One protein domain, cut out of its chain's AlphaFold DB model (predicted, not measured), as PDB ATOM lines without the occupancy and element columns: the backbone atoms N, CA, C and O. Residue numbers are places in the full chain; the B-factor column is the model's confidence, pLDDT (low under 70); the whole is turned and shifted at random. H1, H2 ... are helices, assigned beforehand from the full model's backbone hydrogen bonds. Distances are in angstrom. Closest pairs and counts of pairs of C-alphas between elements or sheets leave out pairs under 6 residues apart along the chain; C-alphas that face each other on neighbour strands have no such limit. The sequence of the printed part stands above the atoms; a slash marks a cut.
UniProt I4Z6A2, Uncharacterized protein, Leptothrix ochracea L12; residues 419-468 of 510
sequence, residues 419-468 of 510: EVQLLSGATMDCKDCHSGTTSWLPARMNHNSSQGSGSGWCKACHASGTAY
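Overview. This is residues 419 to 468 of the 510 residues of an uncharacterized protein of Leptothrix ochracea L12 (UniProt I4Z6A2). This domain has little regular structure: it is a winding chain of loops with two very short helices, H1 and then H2, set apart from each other. The link between them swings out to Thr 438 at one end of the model and to Ser 453 at the other, and residues 462 to 467 stick out. The printed part has 50 residues, of which 8 are in named elements; the class is all helix, with no named strand. It is only just loose, close to compact, with a radius of gyration of the C-alphas of 12.0 A and spans of 35 by 25 by 17 A.

Arrangement. H1, residues 430 to 433, and H2, residues 459 to 462, are apart. Both are too short for an O i to N i+4 pair; the one O i to N i+3 pair is within hydrogen-bond range in H1, but not in H2.

Along the chain. H1 begins at C-alpha 430 (183.696, 130.807, 176.644) and is 5.7 A long. H2 is 5.2 A long and ends at C-alpha 462 (170.284, 130.857, 192.673).

Size, cuts and confidence. The C-alphas of Thr 438 and Ser 453 are the two farthest apart, at 36.9 A. The 25-residue link, residues 434 to 458, is long. The printed part has no cut. Its mean pLDDT is 70.4, with residues 423, 442 and 445 to 458 under 70.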
ATOM      1  N   GLU A 419     176.576 137.391 182.148       76.19
ATOM      2  CA  GLU A 419     178.021 137.666 182.284       76.19
ATOM      3  C   GLU A 419     178.317 138.998 182.990       76.19
ATOM      4  O   GLU A 419     179.252 139.075 183.775       76.19
ATOM      5  N   VAL A 420     177.492 140.031 182.785       73.44
ATOM      6  CA  VAL A 420     177.653 141.349 183.434       73.44
ATOM      7  C   VAL A 420     177.528 141.305 184.961       73.44
ATOM      8  O   VAL A 420     177.891 142.264 185.633       73.44
ATOM      9  N   GLN A 421     177.001 140.212 185.514       71.31
ATOM     10  CA  GLN A 421     176.811 140.014 186.954       71.31
ATOM     11  C   GLN A 421     177.919 139.146 187.575       71.31
ATOM     12  O   GLN A 421     177.910 138.926 188.788       71.31
ATOM     13  N   LEU A 422     178.868 138.665 186.761       70.50
ATOM     14  CA  LEU A 422     180.031 137.891 187.190       70.50
ATOM     15  C   LEU A 422     181.250 138.801 187.364       70.50
ATOM     16  O   LEU A 422     181.505 139.683 186.539       70.50
ATOM     17  N   LEU A 423     182.052 138.535 188.396       66.81
ATOM     18  CA  LEU A 423     183.361 139.160 188.554       66.81
ATOM     19  C   LEU A 423     184.215 138.836 187.316       66.81
ATOM     20  O   LEU A 423     184.370 137.671 186.953       66.81
ATOM     21  N   SER A 424     184.718 139.866 186.633       70.25
ATOM     22  CA  SER A 424     185.471 139.739 185.373       70.25
ATOM     23  C   SER A 424     184.693 139.133 184.190       70.25
ATOM     24  O   SER A 424     185.299 138.704 183.208       70.25
ATOM     25  N   GLY A 425     183.355 139.137 184.212       71.88
ATOM     26  CA  GLY A 425     182.540 138.574 183.124       71.88
ATOM     27  C   GLY A 425     182.759 139.204 181.750       71.88
ATOM     28  O   GLY A 425     182.658 138.518 180.735       71.88
ATOM     29  N   ALA A 426     183.158 140.477 181.708       73.00
ATOM     30  CA  ALA A 426     183.534 141.145 180.464       73.00
ATOM     31  C   ALA A 426     184.806 140.557 179.818       73.00
ATOM     32  O   ALA A 426     184.927 140.581 178.595       73.00
ATOM     33  N   THR A 427     185.734 140.011 180.613       75.50
ATOM     34  CA  THR A 427     187.037 139.502 180.146       75.50
ATOM     35  C   THR A 427     187.110 137.977 180.065       75.50
ATOM     36  O   THR A 427     188.077 137.461 179.514       75.50
ATOM     37  N   MET A 428     186.122 137.254 180.604       78.19
ATOM     38  CA  MET A 428     186.052 135.792 180.489       78.19
ATOM     39  C   MET A 428     185.766 135.362 179.046       78.19
ATOM     40  O   MET A 428     184.920 135.952 178.364       78.19
ATOM     41  N   ASP A 429     186.443 134.310 178.595       82.62
ATOM     42  CA  ASP A 429     186.183 133.643 177.320       82.62
ATOM     43  C   ASP A 429     185.306 132.403 177.543       82.62
ATOM     44  O   ASP A 429     185.227 131.855 178.643       82.62
ATOM     45  N   CYS A 430     184.633 131.921 176.499       82.38
ATOM     46  CA  CYS A 430     183.696 130.807 176.644       82.38
ATOM     47  C   CYS A 430     184.388 129.539 177.165       82.38
ATOM     48  O   CYS A 430     183.760 128.764 177.881       82.38
ATOM     49  N   LYS A 431     185.684 129.349 176.872       80.75
ATOM     50  CA  LYS A 431     186.484 128.223 177.375       80.75
ATOM     51  C   LYS A 431     186.642 128.195 178.898       80.75
ATOM     52  O   LYS A 431     186.964 127.139 179.439       80.75
ATOM     53  N   ASP A 432     186.425 129.313 179.591       79.56
ATOM     54  CA  ASP A 432     186.492 129.371 181.056       79.56
ATOM     55  C   ASP A 432     185.333 128.585 181.687       79.56
ATOM     56  O   ASP A 432     185.509 127.943 182.725       79.56
ATOM     57  N   CYS A 433     184.189 128.538 180.993       78.56
ATOM     58  CA  CYS A 433     183.002 127.798 181.412       78.56
ATOM     59  C   CYS A 433     182.773 126.510 180.609       78.56
ATOM     60  O   CYS A 433     182.375 125.493 181.168       78.56
ATOM     61  N   HIS A 434     183.062 126.497 179.315       82.00
ATOM     62  CA  HIS A 434     182.785 125.378 178.414       82.00
ATOM     63  C   HIS A 434     184.069 124.609 178.089       82.00
ATOM     64  O   HIS A 434     185.141 125.201 177.989       82.00
ATOM     65  N   SER A 435     183.997 123.280 177.987       79.25
ATOM     66  CA  SER A 435     185.172 122.425 177.730       79.25
ATOM     67  C   SER A 435     185.190 121.778 176.343       79.25
ATOM     68  O   SER A 435     186.181 121.147 175.987       79.25
ATOM     69  N   GLY A 436     184.104 121.896 175.576       79.62
ATOM     70  CA  GLY A 436     183.947 121.273 174.265       79.62
ATOM     71  C   GLY A 436     183.784 122.291 173.140       79.62
ATOM     72  O   GLY A 436     183.288 123.393 173.348       79.62
ATOM     73  N   THR A 437     184.185 121.892 171.934       79.00
ATOM     74  CA  THR A 437     183.984 122.653 170.684       79.00
ATOM     75  C   THR A 437     182.878 122.064 169.804       79.00
ATOM     76  O   THR A 437     182.505 122.652 168.796       79.00
ATOM     77  N   THR A 438     182.372 120.880 170.154       75.69
ATOM     78  CA  THR A 438     181.259 120.189 169.479       75.69
ATOM     79  C   THR A 438     179.955 120.273 170.268       75.69
ATOM     80  O   THR A 438     178.878 120.092 169.711       75.69
ATOM     81  N   SER A 439     180.049 120.559 171.567       75.62
ATOM     82  CA  SER A 439     178.926 120.745 172.478       75.62
ATOM     83  C   SER A 439     179.298 121.796 173.516       75.62
ATOM     84  O   SER A 439     180.407 121.787 174.051       75.62
ATOM     85  N   TRP A 440     178.346 122.675 173.831       75.44
ATOM     86  CA  TRP A 440     178.464 123.650 174.917       75.44
ATOM     87  C   TRP A 440     178.282 123.019 176.309       75.44
ATOM     88  O   TRP A 440     178.355 123.715 177.319       75.44
ATOM     89  N   LEU A 441     178.059 121.707 176.391       72.88
ATOM     90  CA  LEU A 441     178.025 120.950 177.641       72.88
ATOM     91  C   LEU A 441     179.246 120.020 177.744       72.88
ATOM     92  O   LEU A 441     179.642 119.439 176.732       72.88
ATOM     93  N   PRO A 442     179.804 119.825 178.954       67.06
ATOM     94  CA  PRO A 442     179.387 120.404 180.236       67.06
ATOM     95  C   PRO A 442     179.856 121.859 180.430       67.06
ATOM     96  O   PRO A 442     180.887 122.275 179.901       67.06
ATOM     97  N   ALA A 443     179.100 122.622 181.224       71.44
ATOM     98  CA  ALA A 443     179.500 123.944 181.700       71.44
ATOM     99  C   ALA A 443     180.011 123.848 183.146       71.44
ATOM    100  O   ALA A 443     179.390 123.197 183.987       71.44
ATOM    101  N   ARG A 444     181.136 124.501 183.441       72.69
ATOM    102  CA  ARG A 444     181.749 124.601 184.772       72.69
ATOM    103  C   ARG A 444     181.813 126.065 185.199       72.69
ATOM    104  O   ARG A 444     182.034 126.927 184.360       72.69
ATOM    105  N   MET A 445     181.636 126.358 186.484       69.44
ATOM    106  CA  MET A 445     181.765 127.719 187.016       69.44
ATOM    107  C   MET A 445     182.593 127.709 188.299       69.44
ATOM    108  O   MET A 445     182.333 126.920 189.209       69.44
ATOM    109  N   ASN A 446     183.575 128.606 188.388       64.94
ATOM    110  CA  ASN A 446     184.380 128.784 189.593       64.94
ATOM    111  C   ASN A 446     183.691 129.764 190.558       64.94
ATOM    112  O   ASN A 446     183.605 130.956 190.282       64.94
ATOM    113  N   HIS A 447     183.227 129.260 191.703       67.25
ATOM    114  CA  HIS A 447     182.528 130.063 192.712       67.25
ATOM    115  C   HIS A 447     183.472 130.832 193.652       67.25
ATOM    116  O   HIS A 447     183.018 131.751 194.329       67.25
ATOM    117  N   ASN A 448     184.774 130.514 193.695       56.50
ATOM    118  CA  ASN A 448     185.717 131.161 194.623       56.50
ATOM    119  C   ASN A 448     185.963 132.635 194.280       56.50
ATOM    120  O   ASN A 448     186.210 133.439 195.169       56.50
ATOM    121  N   SER A 449     185.843 133.003 193.005       55.22
ATOM    122  CA  SER A 449     185.848 134.399 192.547       55.22
ATOM    123  C   SER A 449     184.552 135.156 192.878       55.22
ATOM    124  O   SER A 449     184.480 136.352 192.630       55.22
ATOM    125  N   SER A 450     183.548 134.485 193.452       54.66
ATOM    126  CA  SER A 450     182.264 135.063 193.878       54.66
ATOM    127  C   SER A 450     182.085 135.037 195.408       54.66
ATOM    128  O   SER A 450     180.966 135.170 195.900       54.66
ATOM    129  N   GLN A 451     183.164 134.828 196.175       51.62
ATOM    130  CA  GLN A 451     183.158 134.836 197.644       51.62
ATOM    131  C   GLN A 451     183.665 136.176 198.205       51.62
ATOM    132  O   GLN A 451     184.628 136.740 197.697       51.62
ATOM    133  N   GLY A 452     183.056 136.637 199.305       48.69
ATOM    134  CA  GLY A 452     183.551 137.750 200.124       48.69
ATOM    135  C   GLY A 452     183.133 139.135 199.640       48.69
ATOM    136  O   GLY A 452     183.926 139.802 198.994       48.69
ATOM    137  N   SER A 453     181.914 139.566 199.992       50.88
ATOM    138  CA  SER A 453     181.382 140.952 199.937       50.88
ATOM    139  C   SER A 453     181.572 141.768 198.639       50.88
ATOM    140  O   SER A 453     181.148 142.920 198.579       50.88
ATOM    141  N   GLY A 454     182.187 141.197 197.607       53.16
ATOM    142  CA  GLY A 454     182.413 141.750 196.282       53.16
ATOM    143  C   GLY A 454     181.472 141.116 195.262       53.16
ATOM    144  O   GLY A 454     180.926 140.035 195.471       53.16
ATOM    145  N   SER A 455     181.246 141.830 194.162       49.75
ATOM    146  CA  SER A 455     180.198 141.558 193.177       49.75
ATOM    147  C   SER A 455     180.302 140.170 192.527       49.75
ATOM    148  O   SER A 455     181.068 139.961 191.589       49.75
ATOM    149  N   GLY A 456     179.448 139.261 192.991       58.78
ATOM    150  CA  GLY A 456     179.136 137.961 192.402       58.78
ATOM    151  C   GLY A 456     177.777 137.526 192.935       58.78
ATOM    152  O   GLY A 456     177.689 136.653 193.790       58.78
ATOM    153  N   TRP A 457     176.728 138.227 192.498       63.62
ATOM    154  CA  TRP A 457     175.400 138.199 193.108       63.62
ATOM    155  C   TRP A 457     174.817 136.795 192.965       63.62
ATOM    156  O   TRP A 457     174.269 136.456 191.915       63.62
ATOM    157  N   CYS A 458     174.890 135.969 194.009       69.44
ATOM    158  CA  CYS A 458     174.376 134.599 193.978       69.44
ATOM    159  C   CYS A 458     172.892 134.603 193.588       69.44
ATOM    160  O   CYS A 458     172.435 133.700 192.898       69.44
ATOM    161  N   LYS A 459     172.163 135.675 193.937       70.94
ATOM    162  CA  LYS A 459     170.787 135.962 193.500       70.94
ATOM    163  C   LYS A 459     170.575 135.826 191.986       70.94
ATOM    164  O   LYS A 459     169.540 135.315 191.582       70.94
ATOM    165  N   ALA A 460     171.527 136.249 191.156       71.62
ATOM    166  CA  ALA A 460     171.435 136.178 189.694       71.62
ATOM    167  C   ALA A 460     171.239 134.752 189.163       71.62
ATOM    168  O   ALA A 460     170.603 134.548 188.128       71.62
ATOM    169  N   CYS A 461     171.787 133.774 189.889       73.00
ATOM    170  CA  CYS A 461     171.805 132.373 189.493       73.00
ATOM    171  C   CYS A 461     170.924 131.509 190.411       73.00
ATOM    172  O   CYS A 461     170.195 130.632 189.972       73.00
ATOM    173  N   HIS A 462     170.918 131.752 191.709       75.31
ATOM    174  CA  HIS A 462     170.284 130.857 192.673       75.31
ATOM    175  C   HIS A 462     168.923 131.344 193.169       75.31
ATOM    176  O   HIS A 462     168.265 130.611 193.899       75.31
ATOM    177  N   ALA A 463     168.451 132.532 192.772       77.25
ATOM    178  CA  ALA A 463     167.102 132.964 193.134       77.25
ATOM    179  C   ALA A 463     166.032 132.313 192.241       77.25
ATOM    180  O   ALA A 463     166.155 132.274 191.011       77.25
ATOM    181  N   SER A 464     164.945 131.840 192.852       78.50
ATOM    182  CA  SER A 464     163.735 131.421 192.135       78.50
ATOM    183  C   SER A 464     163.173 132.581 191.303       78.50
ATOM    184  O   SER A 464     163.145 133.721 191.763       78.50
ATOM    185  N   GLY A 465     162.738 132.296 190.070       76.56
ATOM    186  CA  GLY A 465     162.253 133.306 189.117       76.56
ATOM    187  C   GLY A 465     163.323 133.883 188.179       76.56
ATOM    188  O   GLY A 465     162.995 134.656 187.285       76.56
ATOM    189  N   THR A 466     164.593 133.495 188.325       75.81
ATOM    190  CA  THR A 466     165.656 133.864 187.373       75.81
ATOM    191  C   THR A 466     165.541 133.076 186.062       75.81
ATOM    192  O   THR A 466     165.384 131.851 186.063       75.81
ATOM    193  N   ALA A 467     165.657 133.779 184.931       71.19
ATOM    194  CA  ALA A 467     165.325 133.274 183.595       71.19
ATOM    195  C   ALA A 467     166.449 132.500 182.864       71.19
ATOM    196  O   ALA A 467     166.324 132.256 181.668       71.19
ATOM    197  N   TYR A 468     167.540 132.102 183.534       76.62
ATOM    198  CA  TYR A 468     168.635 131.366 182.877       76.62
ATOM    199  C   TYR A 468     168.448 129.830 182.928       76.62
ATOM    200  O   TYR A 468     167.869 129.297 183.882       76.62
TER     201      TYR A 468